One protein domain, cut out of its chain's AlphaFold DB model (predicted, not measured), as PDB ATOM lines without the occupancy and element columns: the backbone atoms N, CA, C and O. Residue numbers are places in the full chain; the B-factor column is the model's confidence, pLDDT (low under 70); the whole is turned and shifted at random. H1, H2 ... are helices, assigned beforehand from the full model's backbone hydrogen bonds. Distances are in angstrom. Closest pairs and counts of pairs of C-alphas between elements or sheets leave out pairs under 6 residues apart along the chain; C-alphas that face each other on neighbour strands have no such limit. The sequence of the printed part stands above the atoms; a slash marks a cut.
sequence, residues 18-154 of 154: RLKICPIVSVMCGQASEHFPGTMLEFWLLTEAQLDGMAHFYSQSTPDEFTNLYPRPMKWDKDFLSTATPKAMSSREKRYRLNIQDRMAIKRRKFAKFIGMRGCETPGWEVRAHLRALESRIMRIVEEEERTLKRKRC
ATOM      1  N   ARG A  18      26.199  -7.582  34.044       96.94
ATOM      2  CA  ARG A  18      27.288  -8.542  33.801       96.94
ATOM      3  C   ARG A  18      27.452  -9.587  34.906       96.94
ATOM      4  O   ARG A  18      28.238 -10.515  34.714       96.94
ATOM      5  N   LEU A  19      26.747  -9.455  36.034       96.75
ATOM      6  CA  LEU A  19      26.794 -10.447  37.110       96.75
ATOM      7  C   LEU A  19      26.415 -11.827  36.567       96.75
ATOM      8  O   LEU A  19      25.411 -11.969  35.865       96.75
ATOM      9  N   LYS A  20      27.241 -12.824  36.887       97.31
ATOM     10  CA  LYS A  20      27.036 -14.218  36.496       97.31
ATOM     11  C   LYS A  20      25.996 -14.867  37.401       97.31
ATOM     12  O   LYS A  20      25.965 -14.603  38.602       97.31
ATOM     13  N   ILE A  21      25.165 -15.715  36.812       96.38
ATOM     14  CA  ILE A  21      24.177 -16.520  37.527       96.38
ATOM     15  C   ILE A  21      24.602 -17.981  37.391       96.38
ATOM     16  O   ILE A  21      24.842 -18.460  36.284       96.38
ATOM     17  N   CYS A  22      24.727 -18.680  38.517       94.56
ATOM     18  CA  CYS A  22      25.061 -20.101  38.519       94.56
ATOM     19  C   CYS A  22      23.819 -20.946  38.191       94.56
ATOM     20  O   CYS A  22      22.757 -20.690  38.767       94.56
ATOM     21  N   PRO A  23      23.938 -21.951  37.306       94.50
ATOM     22  CA  PRO A  23      22.827 -22.821  36.960       94.50
ATOM     23  C   PRO A  23      22.405 -23.714  38.121       94.50
ATOM     24  O   PRO A  23      23.241 -24.306  38.802       94.50
ATOM     25  N   ILE A  24      21.091 -23.850  38.295       94.31
ATOM     26  CA  ILE A  24      20.512 -24.992  39.001       94.31
ATOM     27  C   ILE A  24      20.345 -26.133  38.000       94.31
ATOM     28  O   ILE A  24      19.987 -25.904  36.844       94.31
ATOM     29  N   VAL A  25      20.635 -27.354  38.430       95.38
ATOM     30  CA  VAL A  25      20.524 -28.545  37.586       95.38
ATOM     31  C   VAL A  25      19.207 -29.258  37.843       95.38
ATOM     32  O   VAL A  25      18.675 -29.206  38.952       95.38
ATOM     33  N   SER A  26      18.671 -29.913  36.818       95.19
ATOM     34  CA  SER A  26      17.498 -30.762  36.975       95.19
ATOM     35  C   SER A  26      17.846 -31.990  37.805       95.19
ATOM     36  O   SER A  26      18.874 -32.627  37.579       95.19
ATOM     37  N   VAL A  27      16.969 -32.344  38.741       94.81
ATOM     38  CA  VAL A  27      17.119 -33.543  39.577       94.81
ATOM     39  C   VAL A  27      17.078 -34.823  38.735       94.81
ATOM     40  O   VAL A  27      17.731 -35.799  39.085       94.81
ATOM     41  N   MET A  28      16.366 -34.810  37.604       93.19
ATOM     42  CA  MET A  28      16.215 -35.982  36.739       93.19
ATOM     43  C   MET A  28      17.490 -36.294  35.940       93.19
ATOM     44  O   MET A  28      17.905 -37.445  35.871       93.19
ATOM     45  N   CYS A  29      18.102 -35.285  35.309       93.62
ATOM     46  CA  CYS A  29      19.211 -35.487  34.367       93.62
ATOM     47  C   CYS A  29      20.552 -34.892  34.818       93.62
ATOM     48  O   CYS A  29      21.560 -35.078  34.140       93.62
ATOM     49  N   GLY A  30      20.589 -34.141  35.921       95.44
ATOM     50  CA  GLY A  30      21.798 -33.464  36.395       95.44
ATOM     51  C   GLY A  30      22.286 -32.326  35.489       95.44
ATOM     52  O   GLY A  30      23.371 -31.793  35.711       95.44
ATOM     53  N   GLN A  31      21.503 -31.927  34.481       96.25
ATOM     54  CA  GLN A  31      21.841 -30.857  33.540       96.25
ATOM     55  C   GLN A  31      21.007 -29.599  33.790       96.25
ATOM     56  O   GLN A  31      19.878 -29.659  34.278       96.25
ATOM     57  N   ALA A  32      21.568 -28.443  33.446       96.25
ATOM     58  CA  ALA A  32      20.829 -27.188  33.422       96.25
ATOM     59  C   ALA A  32      19.924 -27.117  32.184       96.25
ATOM     60  O   ALA A  32      20.213 -27.732  31.157       96.25
ATOM     61  N   SER A  33      18.853 -26.329  32.264       95.62
ATOM     62  CA  SER A  33      18.041 -26.019  31.083       95.62
ATOM     63  C   SER A  33      18.886 -25.321  30.011       95.62
ATOM     64  O   SER A  33      19.685 -24.442  30.331       95.62
ATOM     65  N   GLU A  34      18.648 -25.649  28.740       95.88
ATOM     66  CA  GLU A  34      19.279 -24.998  27.579       95.88
ATOM     67  C   GLU A  34      19.148 -23.466  27.614       95.88
ATOM     68  O   GLU A  34      20.044 -22.740  27.195       95.88
ATOM     69  N   HIS A  35      18.034 -22.961  28.148       96.81
ATOM     70  CA  HIS A  35      17.742 -21.530  28.217       96.81
ATOM     71  C   HIS A  35      18.100 -20.898  29.567       96.81
ATOM     72  O   HIS A  35      17.632 -19.797  29.873       96.81
ATOM     73  N   PHE A  36      18.886 -21.581  30.405       97.31
ATOM     74  CA  PHE A  36      19.288 -21.025  31.690       97.31
ATOM     75  C   PHE A  36      20.130 -19.750  31.481       97.31
ATOM     76  O   PHE A  36      21.123 -19.792  30.756       97.31
ATOM     77  N   PRO A  37      19.782 -18.616  32.118       97.19
ATOM     78  CA  PRO A  37      20.514 -17.369  31.926       97.19
ATOM     79  C   PRO A  37      21.874 -17.425  32.628       97.19
ATOM     80  O   PRO A  37      21.945 -17.562  33.847       97.19
ATOM     81  N   GLY A  38      22.966 -17.262  31.884       97.00
ATOM     82  CA  GLY A  38      24.319 -17.207  32.439       97.00
ATOM     83  C   GLY A  38      24.666 -15.849  33.051       97.00
ATOM     84  O   GLY A  38      25.609 -15.743  33.841       97.00
ATOM     85  N   THR A  39      23.919 -14.797  32.705       97.88
ATOM     86  CA  THR A  39      24.099 -13.438  33.230       97.88
ATOM     87  C   THR A  39      22.783 -12.795  33.657       97.88
ATOM     88  O   THR A  39      21.697 -13.175  33.220       97.88
ATOM     89  N   MET A  40      22.878 -11.756  34.490       97.06
ATOM     90  CA  MET A  40      21.728 -10.933  34.862       97.06
ATOM     91  C   MET A  40      21.066 -10.292  33.635       97.06
ATOM     92  O   MET A  40      19.842 -10.209  33.585       97.06
ATOM     93  N   LEU A  41      21.845  -9.876  32.629       97.25
ATOM     94  CA  LEU A  41      21.307  -9.373  31.364       97.25
ATOM     95  C   LEU A  41      20.423 -10.417  30.677       97.25
ATOM     96  O   LEU A  41      19.273 -10.122  30.363       97.25
ATOM     97  N   GLU A  42      20.945 -11.628  30.481       97.62
ATOM     98  CA  GLU A  42      20.206 -12.731  29.857       97.62
ATOM     99  C   GLU A  42      18.923 -13.048  30.627       97.62
ATOM    100  O   GLU A  42      17.869 -13.207  30.016       97.62
ATOM    101  N   PHE A  43      18.968 -13.029  31.964       97.75
ATOM    102  CA  PHE A  43      17.785 -13.217  32.804       97.75
ATOM    103  C   PHE A  43      16.680 -12.183  32.505       97.75
ATOM    104  O   PHE A  43      15.507 -12.545  32.384       97.75
ATOM    105  N   TRP A  44      17.023 -10.901  32.345       96.12
ATOM    106  CA  TRP A  44      16.042  -9.855  32.015       96.12
ATOM    107  C   TRP A  44      15.513  -9.942  30.580       96.12
ATOM    108  O   TRP A  44      14.431  -9.416  30.299       96.12
ATOM    109  N   LEU A  45      16.247 -10.613  29.691       97.00
ATOM    110  CA  LEU A  45      15.870 -10.838  28.297       97.00
ATOM    111  C   LEU A  45      15.044 -12.114  28.087       97.00
ATOM    112  O   LEU A  45      14.520 -12.308  26.992       97.00
ATOM    113  N   LEU A  46      14.865 -12.944  29.122       97.38
ATOM    114  CA  LEU A  46      14.045 -14.150  29.035       97.38
ATOM    115  C   LEU A  46      12.623 -13.835  28.563       97.38
ATOM    116  O   LEU A  46      11.925 -12.969  29.116       97.38
ATOM    117  N   THR A  47      12.197 -14.593  27.559       96.88
ATOM    118  CA  THR A  47      10.842 -14.570  27.011       96.88
ATOM    119  C   THR A  47       9.883 -15.383  27.874       96.88
ATOM    120  O   THR A  47      10.277 -16.188  28.721       96.88
ATOM    121  N   GLU A  48       8.588 -15.197  27.636       95.75
ATOM    122  CA  GLU A  48       7.559 -15.968  28.323       95.75
ATOM    123  C   GLU A  48       7.669 -17.472  28.054       95.75
ATOM    124  O   GLU A  48       7.620 -18.261  28.995       95.75
ATOM    125  N   ALA A  49       7.897 -17.854  26.796       95.75
ATOM    126  CA  ALA A  49       8.037 -19.250  26.401       95.75
ATOM    127  C   ALA A  49       9.259 -19.914  27.051       95.75
ATOM    128  O   ALA A  49       9.163 -21.044  27.520       95.75
ATOM    129  N   GLN A  50      10.388 -19.203  27.148       97.44
ATOM    130  CA  GLN A  50      11.585 -19.715  27.825       97.44
ATOM    131  C   GLN A  50      11.346 -19.933  29.321       97.44
ATOM    132  O   GLN A  50      11.770 -20.947  29.871       97.44
ATOM    133  N   LEU A  51      10.631 -19.021  29.987       97.38
ATOM    134  CA  LEU A  51      10.269 -19.193  31.395       97.38
ATOM    135  C   LEU A  51       9.309 -20.368  31.610       97.38
ATOM    136  O   LEU A  51       9.512 -21.140  32.544       97.38
ATOM    137  N   ASP A  52       8.293 -20.523  30.758       96.69
ATOM    138  CA  ASP A  52       7.374 -21.665  30.827       96.69
ATOM    139  C   ASP A  52       8.096 -22.991  30.548       96.69
ATOM    140  O   ASP A  52       7.859 -23.979  31.245       96.69
ATOM    141  N   GLY A  53       9.023 -22.996  29.583       96.88
ATOM    142  CA  GLY A  53       9.880 -24.136  29.271       96.88
ATOM    143  C   GLY A  53      10.767 -24.532  30.449       96.88
ATOM    144  O   GLY A  53      10.806 -25.702  30.815       96.88
ATOM    145  N   MET A  54      11.403 -23.566  31.119       97.25
ATOM    146  CA  MET A  54      12.183 -23.839  32.332       97.25
ATOM    147  C   MET A  54      11.309 -24.317  33.493       97.25
ATOM    148  O   MET A  54      11.677 -25.256  34.193       97.25
ATOM    149  N   ALA A  55      10.133 -23.717  33.696       97.25
ATOM    150  CA  ALA A  55       9.199 -24.182  34.716       97.25
ATOM    151  C   ALA A  55       8.737 -25.623  34.442       97.25
ATOM    152  O   ALA A  55       8.540 -26.387  35.381       97.25
ATOM    153  N   HIS A  56       8.581 -26.020  33.179       96.50
ATOM    154  CA  HIS A  56       8.311 -27.410  32.821       96.50
ATOM    155  C   HIS A  56       9.525 -28.324  33.046       96.50
ATOM    156  O   HIS A  56       9.381 -29.348  33.700       96.50
ATOM    157  N   PHE A  57      10.712 -27.921  32.584       97.12
ATOM    158  CA  PHE A  57      11.960 -28.687  32.692       97.12
ATOM    159  C   PHE A  57      12.349 -29.033  34.139       97.12
ATOM    160  O   PHE A  57      12.866 -30.116  34.394       97.12
ATOM    161  N   TYR A  58      12.083 -28.137  35.097       97.06
ATOM    162  CA  TYR A  58      12.337 -28.374  36.527       97.06
ATOM    163  C   TYR A  58      11.130 -28.970  37.281       97.06
ATOM    164  O   TYR A  58      11.052 -28.856  38.507       97.06
ATOM    165  N   SER A  59      10.156 -29.545  36.569       96.31
ATOM    166  CA  SER A  59       8.934 -30.131  37.145       96.31
ATOM    167  C   SER A  59       8.111 -29.163  38.007       96.31
ATOM    168  O   SER A  59       7.454 -29.544  38.966       96.31
ATOM    169  N   GLN A  60       8.141 -27.867  37.694       96.19
ATOM    170  CA  GLN A  60       7.462 -26.831  38.482       96.19
ATOM    171  C   GLN A  60       6.113 -26.403  37.897       96.19
ATOM    172  O   GLN A  60       5.261 -25.911  38.636       96.19
ATOM    173  N   SER A  61       5.916 -26.562  36.582       95.69
ATOM    174  CA  SER A  61       4.659 -26.233  35.895       95.69
ATOM    175  C   SER A  61       3.677 -27.408  35.860       95.69
ATOM    176  O   SER A  61       2.466 -27.203  35.938       95.69
ATOM    177  N   THR A  62       4.182 -28.637  35.752       94.56
ATOM    178  CA  THR A  62       3.424 -29.876  35.957       94.56
ATOM    179  C   THR A  62       4.104 -30.615  37.103       94.56
ATOM    180  O   THR A  62       5.055 -31.342  36.841       94.56
ATOM    181  N   PRO A  63       3.697 -30.365  38.359       93.62
ATOM    182  CA  PRO A  63       4.328 -31.008  39.499       93.62
ATOM    183  C   PRO A  63       4.306 -32.536  39.406       93.62
ATOM    184  O   PRO A  63       3.251 -33.128  39.177       93.62
ATOM    185  N   ASP A  64       5.465 -33.146  39.615       94.31
ATOM    186  CA  ASP A  64       5.706 -34.584  39.739       94.31
ATOM    187  C   ASP A  64       6.512 -34.900  41.022       94.31
ATOM    188  O   ASP A  64       6.668 -34.045  41.906       94.31
ATOM    189  N   GLU A  65       7.042 -36.121  41.118       95.69
ATOM    190  CA  GLU A  65       7.875 -36.597  42.231       95.69
ATOM    191  C   GLU A  65       9.147 -35.763  42.482       95.69
ATOM    192  O   GLU A  65       9.609 -35.682  43.622       95.69
ATOM    193  N   PHE A  66       9.676 -35.066  41.472       95.06
ATOM    194  CA  PHE A  66      10.889 -34.251  41.583       95.06
ATOM    195  C   PHE A  66      10.620 -32.828  42.081       95.06
ATOM    196  O   PHE A  66      11.538 -32.156  42.553       95.06
ATOM    197  N   THR A  67       9.372 -32.352  42.020       94.81
ATOM    198  CA  THR A  67       8.997 -30.958  42.336       94.81
ATOM    199  C   THR A  67       9.547 -30.469  43.673       94.81
ATOM    200  O   THR A  67      10.045 -29.344  43.773       94.81
ATOM    201  N   ASN A  68       9.433 -31.315  44.700       95.19
ATOM    202  CA  ASN A  68       9.776 -30.989  46.084       95.19
ATOM    203  C   ASN A  68      11.234 -31.322  46.439       95.19
ATOM    204  O   ASN A  68      11.645 -31.068  47.567       95.19
ATOM    205  N   LEU A  69      12.011 -31.868  45.497       95.38
ATOM    206  CA  LEU A  69      13.438 -32.147  45.686       95.38
ATOM    207  C   LEU A  69      14.314 -30.917  45.414       95.38
ATOM    208  O   LEU A  69      15.487 -30.892  45.780       95.38
ATOM    209  N   TYR A  70      13.747 -29.866  44.817       94.75
ATOM    210  CA  TYR A  70      14.412 -28.573  44.698       94.75
ATOM    211  C   TYR A  70      14.319 -27.778  46.012       94.75
ATOM    212  O   TYR A  70      13.289 -27.836  46.688       94.75
ATOM    213  N   PRO A  71      15.322 -26.938  46.347       91.50
ATOM    214  CA  PRO A  71      15.345 -26.182  47.606       91.50
ATOM    215  C   PRO A  71      14.106 -25.312  47.856       91.50
ATOM    216  O   PRO A  71      13.739 -25.044  49.001       91.50
ATOM    217  N   ARG A  72      13.466 -24.829  46.782       90.94
ATOM    218  CA  ARG A  72      12.186 -24.119  46.835       90.94
ATOM    219  C   ARG A  72      11.358 -24.398  45.584       90.94
ATOM    220  O   ARG A  72      11.903 -24.254  44.498       90.94
ATOM    221  N   PRO A  73      10.044 -24.647  45.700       92.94
ATOM    222  CA  PRO A  73       9.170 -24.742  44.536       92.94
ATOM    223  C   PRO A  73       8.820 -23.354  43.964       92.94
ATOM    224  O   PRO A  73       8.625 -22.390  44.712       92.94
ATOM    225  N   MET A  74       8.653 -23.244  42.640       94.62
ATOM    226  CA  MET A  74       8.250 -21.987  41.975       94.62
ATOM    227  C   MET A  74       6.798 -21.586  42.278       94.62
ATOM    228  O   MET A  74       6.446 -20.404  42.178       94.62
ATOM    229  N   LYS A  75       5.941 -22.560  42.629       92.44
ATOM    230  CA  LYS A  75       4.475 -22.405  42.722       92.44
ATOM    231  C   LYS A  75       3.899 -21.837  41.413       92.44
ATOM    232  O   LYS A  75       3.347 -20.730  41.397       92.44
ATOM    233  N   TRP A  76       4.118 -22.547  40.306       95.56
ATOM    234  CA  TRP A  76       3.742 -22.117  38.956       95.56
ATOM    235  C   TRP A  76       2.257 -22.393  38.677       95.56
ATOM    236  O   TRP A  76       1.877 -23.458  38.205       95.56
ATOM    237  N   ASP A  77       1.401 -21.427  39.000       92.38
ATOM    238  CA  ASP A  77      -0.042 -21.523  38.762       92.38
ATOM    239  C   ASP A  77      -0.349 -21.341  37.267       92.38
ATOM    240  O   ASP A  77      -0.383 -20.217  36.762       92.38
ATOM    241  N   LYS A  78      -0.536 -22.455  36.550       90.06
ATOM    242  CA  LYS A  78      -0.821 -22.457  35.106       90.06
ATOM    243  C   LYS A  78      -2.112 -21.732  34.751       90.06
ATOM    244  O   LYS A  78      -2.155 -21.102  33.699       90.06
ATOM    245  N   ASP A  79      -3.127 -21.801  35.603       88.12
ATOM    246  CA  ASP A  79      -4.423 -21.185  35.327       88.12
ATOM    247  C   ASP A  79      -4.303 -19.661  35.423       88.12
ATOM    248  O   ASP A  79      -4.703 -18.933  34.511       88.12
ATOM    249  N   PHE A  80      -3.673 -19.173  36.494       90.56
ATOM    250  CA  PHE A  80      -3.440 -17.744  36.704       90.56
ATOM    251  C   PHE A  80      -2.442 -17.148  35.702       90.56
ATOM    252  O   PHE A  80      -2.603 -16.012  35.256       90.56
ATOM    253  N   LEU A  81      -1.415 -17.915  35.327       93.44
ATOM    254  CA  LEU A  81      -0.363 -17.500  34.396       93.44
ATOM    255  C   LEU A  81      -0.666 -17.863  32.936       93.44
ATOM    256  O   LEU A  81       0.218 -17.746  32.082       93.44
ATOM    257  N   SER A  82      -1.890 -18.302  32.636       89.12
ATOM    258  CA  SER A  82      -2.262 -18.748  31.298       89.12
ATOM    259  C   SER A  82      -2.264 -17.600  30.288       89.12
ATOM    260  O   SER A  82      -2.775 -16.498  30.530       89.12
ATOM    261  N   THR A  83      -1.731 -17.878  29.100       86.81
ATOM    262  CA  THR A  83      -1.875 -17.003  27.931       86.81
ATOM    263  C   THR A  83      -3.181 -17.244  27.191       86.81
ATOM    264  O   THR A  83      -3.671 -16.338  26.517       86.81
ATOM    265  N   ALA A  84      -3.801 -18.411  27.360       83.19
ATOM    266  CA  ALA A  84      -5.060 -18.735  26.717       83.19
ATOM    267  C   ALA A  84      -6.206 -17.961  27.372       83.19
ATOM    268  O   ALA A  84      -6.260 -17.791  28.592       83.19
ATOM    269  N   THR A  85      -7.134 -17.474  26.555       74.25
ATOM    270  CA  THR A  85      -8.382 -16.882  27.036       74.25
ATOM    271  C   THR A  85      -9.473 -17.937  26.880       74.25
ATOM    272  O   THR A  85      -9.888 -18.193  25.747       74.25
ATOM    273  N   PRO A  86      -9.922 -18.604  27.960       74.69
ATOM    274  CA  PRO A  86     -11.018 -19.555  27.853       74.69
ATOM    275  C   PRO A  86     -12.252 -18.916  27.212       74.69
ATOM    276  O   PRO A  86     -12.663 -17.815  27.584       74.69
ATOM    277  N   LYS A  87     -12.860 -19.634  26.260       72.19
ATOM    278  CA  LYS A  87     -14.051 -19.176  25.523       72.19
ATOM    279  C   LYS A  87     -15.232 -18.868  26.454       72.19
ATOM    280  O   LYS A  87     -16.001 -17.960  26.174       72.19
ATOM    281  N   ALA A  88     -15.327 -19.574  27.581       73.44
ATOM    282  CA  ALA A  88     -16.379 -19.428  28.587       73.44
ATOM    283  C   ALA A  88     -16.027 -18.460  29.740       73.44
ATOM    284  O   ALA A  88     -16.637 -18.525  30.803       73.44
ATOM    285  N   MET A  89     -15.023 -17.589  29.584       75.38
ATOM    286  CA  MET A  89     -14.620 -16.676  30.660       75.38
ATOM    287  C   MET A  89     -15.662 -15.571  30.886       75.38
ATOM    288  O   MET A  89     -16.023 -14.842  29.954       75.38
ATOM    289  N   SER A  90     -16.092 -15.400  32.138       78.88
ATOM    290  CA  SER A  90     -17.041 -14.357  32.527       78.88
ATOM    291  C   SER A  90     -16.459 -12.951  32.338       78.88
ATOM    292  O   SER A  90     -15.244 -12.730  32.375       78.88
ATOM    293  N   SER A  91     -17.331 -11.950  32.187       81.38
ATOM    294  CA  SER A  91     -16.922 -10.540  32.118       81.38
ATOM    295  C   SER A  91     -16.135 -10.094  33.356       81.38
ATOM    296  O   SER A  91     -15.246  -9.251  33.247       81.38
ATOM    297  N   ARG A  92     -16.427 -10.675  34.530       79.06
ATOM    298  CA  ARG A  92     -15.709 -10.400  35.784       79.06
ATOM    299  C   ARG A  92     -14.273 -10.921  35.733       79.06
ATOM    300  O   ARG A  92     -13.357 -10.177  36.064       79.06
ATOM    301  N   GLU A  93     -14.065 -12.140  35.254       78.75
ATOM    302  CA  GLU A  93     -12.734 -12.756  35.150       78.75
ATOM    303  C   GLU A  93     -11.845 -12.069  34.118       78.75
ATOM    304  O   GLU A  93     -10.655 -11.870  34.362       78.75
ATOM    305  N   LYS A  94     -12.429 -11.609  33.003       81.56
ATOM    306  CA  LYS A  94     -11.699 -10.824  31.999       81.56
ATOM    307  C   LYS A  94     -11.063  -9.568  32.602       81.56
ATOM    308  O   LYS A  94      -9.954  -9.220  32.213       81.56
ATOM    309  N   ARG A  95     -11.718  -8.921  33.580       81.06
ATOM    310  CA  ARG A  95     -11.183  -7.724  34.264       81.06
ATOM    311  C   ARG A  95      -9.966  -8.008  35.137       81.06
ATOM    312  O   ARG A  95      -9.171  -7.104  35.364       81.06
ATOM    313  N   TYR A  96      -9.834  -9.225  35.656       80.75
ATOM    314  CA  TYR A  96      -8.730  -9.598  36.546       80.75
ATOM    315  C   TYR A  96      -7.613 -10.348  35.833       80.75
ATOM    316  O   TYR A  96      -6.637 -10.752  36.466       80.75
ATOM    317  N   ARG A  97      -7.740 -10.519  34.517       85.88
ATOM    318  CA  ARG A  97      -6.715 -11.130  33.693       85.88
ATOM    319  C   ARG A  97      -5.465 -10.256  33.683       85.88
ATOM    320  O   ARG A  97      -5.530  -9.048  33.465       85.88
ATOM    321  N   LEU A  98      -4.321 -10.898  33.886       91.25
ATOM    322  CA  LEU A  98      -3.029 -10.235  33.813       91.25
ATOM    323  C   LEU A  98      -2.765  -9.753  32.386       91.25
ATOM    324  O   LEU A  98      -2.966 -10.495  31.416       91.25
ATOM    325  N   ASN A  99      -2.254  -8.530  32.265       92.12
ATOM    326  CA  ASN A  99      -1.617  -8.112  31.025       92.12
ATOM    327  C   ASN A  99      -0.275  -8.854  30.852       92.12
ATOM    328  O   ASN A  99       0.226  -9.522  31.764       92.12
ATOM    329  N   ILE A 100       0.311  -8.734  29.662       92.75
ATOM    330  CA  ILE A 100       1.566  -9.417  29.324       92.75
ATOM    331  C   ILE A 100       2.725  -9.028  30.254       92.75
ATOM    332  O   ILE A 100       3.498  -9.897  30.652       92.75
ATOM    333  N   GLN A 101       2.828  -7.754  30.643       93.81
ATOM    334  CA  GLN A 101       3.922  -7.245  31.472       93.81
ATOM    335  C   GLN A 101       3.834  -7.783  32.901       93.81
ATOM    336  O   GLN A 101       4.824  -8.286  33.431       93.81
ATOM    337  N   ASP A 102       2.642  -7.767  33.497       94.56
ATOM    338  CA  ASP A 102       2.411  -8.284  34.846       94.56
ATOM    339  C   ASP A 102       2.678  -9.785  34.908       94.56
ATOM    340  O   ASP A 102       3.381 -10.265  35.801       94.56
ATOM    341  N   ARG A 103       2.175 -10.530  33.918       95.62
ATOM    342  CA  ARG A 103       2.396 -11.974  33.805       95.62
ATOM    343  C   ARG A 103       3.880 -12.296  33.665       95.62
ATOM    344  O   ARG A 103       4.385 -13.162  34.378       95.62
ATOM    345  N   MET A 104       4.594 -11.557  32.818       96.25
ATOM    346  CA  MET A 104       6.040 -11.698  32.665       96.25
ATOM    347  C   MET A 104       6.794 -11.384  33.955       96.25
ATOM    348  O   MET A 104       7.670 -12.149  34.358       96.25
ATOM    349  N   ALA A 105       6.431 -10.300  34.642       95.88
ATOM    350  CA  ALA A 105       7.040  -9.918  35.909       95.88
ATOM    351  C   ALA A 105       6.827 -10.987  36.993       95.88
ATOM    352  O   ALA A 105       7.750 -11.274  37.757       95.88
ATOM    353  N   ILE A 106       5.641 -11.601  37.049       97.31
ATOM    354  CA  ILE A 106       5.337 -12.705  37.970       97.31
ATOM    355  C   ILE A 106       6.164 -13.945  37.635       97.31
ATOM    356  O   ILE A 106       6.833 -14.484  38.519       97.31
ATOM    357  N   LYS A 107       6.173 -14.371  36.366       97.56
ATOM    358  CA  LYS A 107       6.956 -15.527  35.899       97.56
ATOM    359  C   LYS A 107       8.443 -15.362  36.214       97.56
ATOM    360  O   LYS A 107       9.041 -16.241  36.834       97.56
ATOM    361  N   ARG A 108       9.024 -14.202  35.884       97.25
ATOM    362  CA  ARG A 108      10.436 -13.890  36.170       97.25
ATOM    363  C   ARG A 108      10.731 -13.920  37.660       97.25
ATOM    364  O   ARG A 108      11.722 -14.514  38.059       97.25
ATOM    365  N   ARG A 109       9.871 -13.330  38.495       97.25
ATOM    366  CA  ARG A 109      10.049 -13.330  39.955       97.25
ATOM    367  C   ARG A 109       9.965 -14.733  40.547       97.25
ATOM    368  O   ARG A 109      10.789 -15.077  41.389       97.25
ATOM    369  N   LYS A 110       9.005 -15.556  40.115       97.19
ATOM    370  CA  LYS A 110       8.903 -16.958  40.550       97.19
ATOM    371  C   LYS A 110      10.164 -17.742  40.182       97.19
ATOM    372  O   LYS A 110      10.710 -18.424  41.046       97.19
ATOM    373  N   PHE A 111      10.661 -17.573  38.956       97.06
ATOM    374  CA  PHE A 111      11.913 -18.187  38.515       97.06
ATOM    375  C   PHE A 111      13.126 -17.666  39.304       97.06
ATOM    376  O   PHE A 111      13.912 -18.458  39.810       97.06
ATOM    377  N   ALA A 112      13.234 -16.353  39.523       96.38
ATOM    378  CA  ALA A 112      14.301 -15.733  40.312       96.38
ATOM    379  C   ALA A 112      14.366 -16.285  41.746       96.38
ATOM    380  O   ALA A 112      15.437 -16.631  42.240       96.38
ATOM    381  N   LYS A 113      13.209 -16.425  42.410       95.62
ATOM    382  CA  LYS A 113      13.123 -17.031  43.749       95.62
ATOM    383  C   LYS A 113      13.567 -18.493  43.754       95.62
ATOM    384  O   LYS A 113      14.145 -18.929  44.746       95.62
ATOM    385  N   PHE A 114      13.267 -19.233  42.688       96.06
ATOM    386  CA  PHE A 114      13.647 -20.637  42.531       96.06
ATOM    387  C   PHE A 114      15.162 -20.808  42.401       96.06
ATOM    388  O   PHE A 114      15.732 -21.660  43.072       96.06
ATOM    389  N   ILE A 115      15.826 -19.930  41.647       95.00
ATOM    390  CA  ILE A 115      17.291 -19.925  41.503       95.00
ATOM    391  C   ILE A 115      18.021 -19.190  42.647       95.00
ATOM    392  O   ILE A 115      19.222 -18.951  42.567       95.00
ATOM    393  N   GLY A 116      17.313 -18.805  43.716       93.25
ATOM    394  CA  GLY A 116      17.916 -18.247  44.932       93.25
ATOM    395  C   GLY A 116      18.223 -16.745  44.913       93.25
ATOM    396  O   GLY A 116      18.946 -16.261  45.786       93.25
ATOM    397  N   MET A 117      17.670 -15.975  43.972       93.69
ATOM    398  CA  MET A 117      17.841 -14.517  43.958       93.69
ATOM    399  C   MET A 117      17.096 -13.839  45.120       93.69
ATOM    400  O   MET A 117      15.965 -14.194  45.465       93.69
ATOM    401  N   ARG A 118      17.731 -12.819  45.710       91.19
ATOM    402  CA  ARG A 118      17.159 -11.971  46.774       91.19
ATOM    403  C   ARG A 118      16.415 -10.765  46.189       91.19
ATOM    404  O   ARG A 118      16.607 -10.435  45.021       91.19
ATOM    405  N   GLY A 119      15.566 -10.113  46.989       89.69
ATOM    406  CA  GLY A 119      14.801  -8.935  46.549       89.69
ATOM    407  C   GLY A 119      13.690  -9.265  45.544       89.69
ATOM    408  O   GLY A 119      13.304  -8.431  44.729       89.69
ATOM    409  N   CYS A 120      13.242 -10.523  45.537       92.44
ATOM    410  CA  CYS A 120      12.232 -11.050  44.621       92.44
ATOM    411  C   CYS A 120      10.914 -11.335  45.359       92.44
ATOM    412  O   CYS A 120      10.207 -12.297  45.049       92.44
ATOM    413  N   GLU A 121      10.593 -10.551  46.384       93.31
ATOM    414  CA  GLU A 121       9.379 -10.703  47.175       93.31
ATOM    415  C   GLU A 121       8.130 -10.447  46.320       93.31
ATOM    416  O   GLU A 121       8.127  -9.648  45.384       93.31
ATOM    417  N   THR A 122       7.053 -11.170  46.626       94.19
ATOM    418  CA  THR A 122       5.767 -11.036  45.933       94.19
ATOM    419  C   THR A 122       5.125  -9.705  46.344       94.19
ATOM    420  O   THR A 122       4.768  -9.559  47.515       94.19
ATOM    421  N   PRO A 123       4.959  -8.727  45.434       95.69
ATOM    422  CA  PRO A 123       4.357  -7.444  45.773       95.69
ATOM    423  C   PRO A 123       2.864  -7.589  46.097       95.69
ATOM    424  O   PRO A 123       2.164  -8.449  45.561       95.69
ATOM    425  N   GLY A 124       2.332  -6.685  46.925       96.00
ATOM    426  CA  GLY A 124       0.944  -6.771  47.397       96.00
ATOM    427  C   GLY A 124      -0.116  -6.734  46.287       96.00
ATOM    428  O   GLY A 124      -1.187  -7.313  46.445       96.00
ATOM    429  N   TRP A 125       0.159  -6.094  45.146       94.12
ATOM    430  CA  TRP A 125      -0.772  -6.103  44.012       94.12
ATOM    431  C   TRP A 125      -0.916  -7.494  43.385       94.12
ATOM    432  O   TRP A 125      -2.025  -7.852  42.991       94.12
ATOM    433  N   GLU A 126       0.168  -8.279  43.335       94.38
ATOM    434  CA  GLU A 126       0.160  -9.650  42.815       94.38
ATOM    435  C   GLU A 126      -0.653 -10.537  43.756       94.38
ATOM    436  O   GLU A 126      -1.510 -11.287  43.299       94.38
ATOM    437  N   VAL A 127      -0.456 -10.391  45.072       94.12
ATOM    438  CA  VAL A 127      -1.258 -11.098  46.082       94.12
ATOM    439  C   VAL A 127      -2.744 -10.804  45.882       94.12
ATOM    440  O   VAL A 127      -3.554 -11.723  45.783       94.12
ATOM    441  N   ARG A 128      -3.116  -9.526  45.735       93.94
ATOM    442  CA  ARG A 128      -4.509  -9.139  45.463       93.94
ATOM    443  C   ARG A 128      -5.024  -9.700  44.136       93.94
ATOM    444  O   ARG A 128      -6.194 -10.058  44.052       93.94
ATOM    445  N   ALA A 129      -4.189  -9.768  43.099       91.50
ATOM    446  CA  ALA A 129      -4.570 -10.352  41.816       91.50
ATOM    447  C   ALA A 129      -4.862 -11.855  41.940       91.50
ATOM    448  O   ALA A 129      -5.902 -12.300  41.458       91.50
ATOM    449  N   HIS A 130      -4.019 -12.599  42.660       90.44
ATOM    450  CA  HIS A 130      -4.267 -14.007  42.976       90.44
ATOM    451  C   HIS A 130      -5.568 -14.200  43.758       90.44
ATOM    452  O   HIS A 130      -6.373 -15.051  43.390       90.44
ATOM    453  N   LEU A 131      -5.810 -13.393  44.798       92.31
ATOM    454  CA  LEU A 131      -7.033 -13.490  45.600       92.31
ATOM    455  C   LEU A 131      -8.293 -13.266  44.755       92.31
ATOM    456  O   LEU A 131      -9.254 -14.016  44.886       92.31
ATOM    457  N   ARG A 132      -8.278 -12.291  43.840       90.31
ATOM    458  CA  ARG A 132      -9.410 -12.038  42.929       90.31
ATOM    459  C   ARG A 132      -9.627 -13.165  41.920       90.31
ATOM    460  O   ARG A 132     -10.771 -13.492  41.597       90.31
ATOM    461  N   ALA A 133      -8.544 -13.750  41.410       86.62
ATOM    462  CA  ALA A 133      -8.630 -14.907  40.522       86.62
ATOM    463  C   ALA A 133      -9.218 -16.122  41.259       86.62
ATOM    464  O   ALA A 133     -10.102 -16.794  40.731       86.62
ATOM    465  N   LEU A 134      -8.788 -16.350  42.505       88.62
ATOM    466  CA  LEU A 134      -9.310 -17.410  43.362       88.62
ATOM    467  C   LEU A 134     -10.791 -17.201  43.698       88.62
ATOM    468  O   LEU A 134     -11.577 -18.129  43.535       88.62
ATOM    469  N   GLU A 135     -11.187 -15.988  44.096       89.69
ATOM    470  CA  GLU A 135     -12.591 -15.627  44.352       89.69
ATOM    471  C   GLU A 135     -13.472 -15.950  43.136       89.69
ATOM    472  O   GLU A 135     -14.511 -16.594  43.266       89.69
ATOM    473  N   SER A 136     -13.019 -15.567  41.937       86.19
ATOM    474  CA  SER A 136     -13.761 -15.816  40.696       86.19
ATOM    475  C   SER A 136     -13.906 -17.315  40.399       86.19
ATOM    476  O   SER A 136     -14.978 -17.763  39.995       86.19
ATOM    477  N   ARG A 137     -12.853 -18.105  40.653       84.94
ATOM    478  CA  ARG A 137     -12.882 -19.567  40.501       84.94
ATOM    479  C   ARG A 137     -13.846 -20.223  41.489       84.94
ATOM    480  O   ARG A 137     -14.611 -21.092  41.084       84.94
ATOM    481  N   ILE A 138     -13.826 -19.803  42.755       90.25
ATOM    482  CA  ILE A 138     -14.725 -20.326  43.794       90.25
ATOM    483  C   ILE A 138     -16.181 -20.048  43.423       90.25
ATOM    484  O   ILE A 138     -16.986 -20.973  43.439       90.25
ATOM    485  N   MET A 139     -16.513 -18.813  43.032       87.81
ATOM    486  CA  MET A 139     -17.880 -18.461  42.624       87.81
ATOM    487  C   MET A 139     -18.383 -19.349  41.483       87.81
ATOM    488  O   MET A 139     -19.503 -19.846  41.547       87.81
ATOM    489  N   ARG A 140     -17.540 -19.618  40.479       84.06
ATOM    490  CA  ARG A 140     -17.911 -20.502  39.367       84.06
ATOM    491  C   ARG A 140     -18.220 -21.926  39.836       84.06
ATOM    492  O   ARG A 140     -19.230 -22.486  39.426       84.06
ATOM    493  N   ILE A 141     -17.368 -22.488  40.695       88.88
ATOM    494  CA  ILE A 141     -17.568 -23.837  41.242       88.88
ATOM    495  C   ILE A 141     -18.890 -23.899  42.018       88.88
ATOM    496  O   ILE A 141     -19.673 -24.821  41.815       88.88
ATOM    497  N   VAL A 142     -19.168 -22.896  42.856       92.00
ATOM    498  CA  VAL A 142     -20.421 -22.821  43.622       92.00
ATOM    499  C   VAL A 142     -21.637 -22.772  42.692       92.00
ATOM    500  O   VAL A 142     -22.571 -23.550  42.869       92.00
ATOM    501  N   GLU A 143     -21.622 -21.923  41.661       89.62
ATOM    502  CA  GLU A 143     -22.722 -21.837  40.690       89.62
ATOM    503  C   GLU A 143     -22.949 -23.153  39.922       89.62
ATOM    504  O   GLU A 143     -24.092 -23.524  39.638       89.62
ATOM    505  N   GLU A 144     -21.878 -23.858  39.549       90.06
ATOM    506  CA  GLU A 144     -21.954 -25.150  38.855       90.06
ATOM    507  C   GLU A 144     -22.533 -26.251  39.756       90.06
ATOM    508  O   GLU A 144     -23.407 -27.013  39.323       90.06
ATOM    509  N   GLU A 145     -22.114 -26.296  41.021       92.88
ATOM    510  CA  GLU A 145     -22.655 -27.206  42.036       92.88
ATOM    511  C   GLU A 145     -24.149 -26.949  42.279       92.88
ATOM    512  O   GLU A 145     -24.961 -27.874  42.204       92.88
ATOM    513  N   GLU A 146     -24.560 -25.690  42.459       93.19
ATOM    514  CA  GLU A 146     -25.973 -25.328  42.632       93.19
ATOM    515  C   GLU A 146     -26.847 -25.781  41.453       93.19
ATOM    516  O   GLU A 146     -27.954 -26.296  41.644       93.19
ATOM    517  N   ARG A 147     -26.363 -25.617  40.214       91.81
ATOM    518  CA  ARG A 147     -27.070 -26.088  39.009       91.81
ATOM    519  C   ARG A 147     -27.179 -27.606  38.983       91.81
ATOM    520  O   ARG A 147     -28.224 -28.138  38.607       91.81
ATOM    521  N   THR A 148     -26.119 -28.298  39.384       94.44
ATOM    522  CA  THR A 148     -26.080 -29.763  39.434       94.44
ATOM    523  C   THR A 148     -27.052 -30.299  40.482       94.44
ATOM    524  O   THR A 148     -27.806 -31.231  40.201       94.44
ATOM    525  N   LEU A 149     -27.117 -29.669  41.655       93.81
ATOM    526  CA  LEU A 149     -28.072 -30.005  42.711       93.81
ATOM    527  C   LEU A 149     -29.523 -29.771  42.278       93.81
ATOM    528  O   LEU A 149     -30.372 -30.625  42.526       93.81
ATOM    529  N   LYS A 150     -29.813 -28.657  41.593       93.88
ATOM    530  CA  LYS A 150     -31.149 -28.396  41.030       93.88
ATOM    531  C   LYS A 150     -31.557 -29.472  40.022       93.88
ATOM    532  O   LYS A 150     -32.670 -29.969  40.101       93.88
ATOM    533  N   ARG A 151     -30.644 -29.886  39.133       92.00
ATOM    534  CA  ARG A 151     -30.897 -30.957  38.150       92.00
ATOM    535  C   ARG A 151     -31.159 -32.322  38.782       92.00
ATOM    536  O   ARG A 151     -31.917 -33.083  38.213       92.00
ATOM    537  N   LYS A 152     -30.535 -32.636  39.922       88.75
ATOM    538  CA  LYS A 152     -30.764 -33.896  40.658       88.75
ATOM    539  C   LYS A 152     -32.076 -33.912  41.453       88.75
ATOM    540  O   LYS A 152     -32.476 -34.970  41.920       88.75
ATOM    541  N   ARG A 153     -32.677 -32.741  41.692       81.88
ATOM    542  CA  ARG A 153     -33.928 -32.576  42.450       81.88
ATOM    543  C   ARG A 153     -35.183 -32.546  41.569       81.88
ATOM    544  O   ARG A 153     -36.269 -32.678  42.125       81.88
ATOM    545  N   CYS A 154     -35.034 -32.331  40.261       64.00
ATOM    546  CA  CYS A 154     -36.098 -32.472  39.263       64.00
ATOM    547  C   CYS A 154     -36.104 -33.893  38.701       64.00
ATOM    548  O   CYS A 154     -37.207 -34.361  38.355       64.00
TER     549      CYS A 154
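AT A GLANCE: This is residues 18 to 154 of the 154 residues of an uncharacterized protein of Lophium mytilinum (UniProt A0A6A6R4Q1). A head of short helices and loops stands at one end, and one long straight helix, H5, runs out of it as an arm whose last part, residues 141 to 154, sticks out free. In the head H2 and H4 are side by side, with H1 near H4, while H3 packs along part of H5. The printed part has 137 residues with five named helices, H1 to H5 in order, and no named strand; it is all helix by class, though 67 of the 137 residues, under half, are in named elements. It is loose, with a radius of gyration of the C-alphas of 18.1 A, and spans 65 by 31 by 24 A, the arm making much of the length.

IN THESE COORDINATES: Residues 18 to 39 come first and hold no named element. H1 is residues 40 to 45, beginning at C-alpha 40 at (21.728, -10.933, 34.862). H2 is residues 48 to 57, 14.2 A from first to last C-alpha. Residues 58 to 90 hold no named element. H3 is residues 91 to 96, 9.4 A long. H4 is residues 100 to 114, 21.1 A long, beginning at C-alpha 100 at (1.566, -9.417, 29.324). H5 is residues 124 to 153, 43.7 A long, ending at C-alpha 153 at (-33.928, -32.576, 42.450).

HOW THE PARTS SIT: H4 has its centre nearest to the mean of the C-alphas, 7.8 A from it. H2 and H4 touch, the closest C-alphas being those of Glu 48 and Met 104, 6.3 A apart. They run the same way at a shallow tilt of 33 degrees, only just short of steep. H1 and H4 are near each other, with 5 pairs of C-alphas within 10 A. H4 and H5 are close but not clearly touching, with the C-alphas of Ile 106 and Glu 126 closest at 7.7 A. Their lines are about perpendicular, at 77 degrees. H5 touches H3 with residues 129 to 136 alone; the closest C-alphas are those of Glu 93 and Ser 136, 6.4 A apart. H3 and H5 run opposite ways at a shallow tilt of 27 degrees. Among the pairs that are apart are H1 and H2, H2 and H5, and H3 and H4. In H1, H2, H4 and H5 every O i to N i+4 pair is within hydrogen-bond range; in H3 0 of 2 are, beside 2 of 3 O i to N i+3 pairs.

THE WHOLE: The two C-alphas farthest apart are those of Arg 18 and Cys 154, at 68.0 A, and Cys 154 is the chain's last residue. Without residues 141 to 154, which stand free, the body spans 43 by 33 by 23 A. The printed part has no cut. The link from H2 to H3 is long, with 33 residues; those from H1 to H2 and from H3 to H4 are tight, and that from H4 to H5 is short. The mean pLDDT of the printed part is 92.2, and residue 154 alone is under 70.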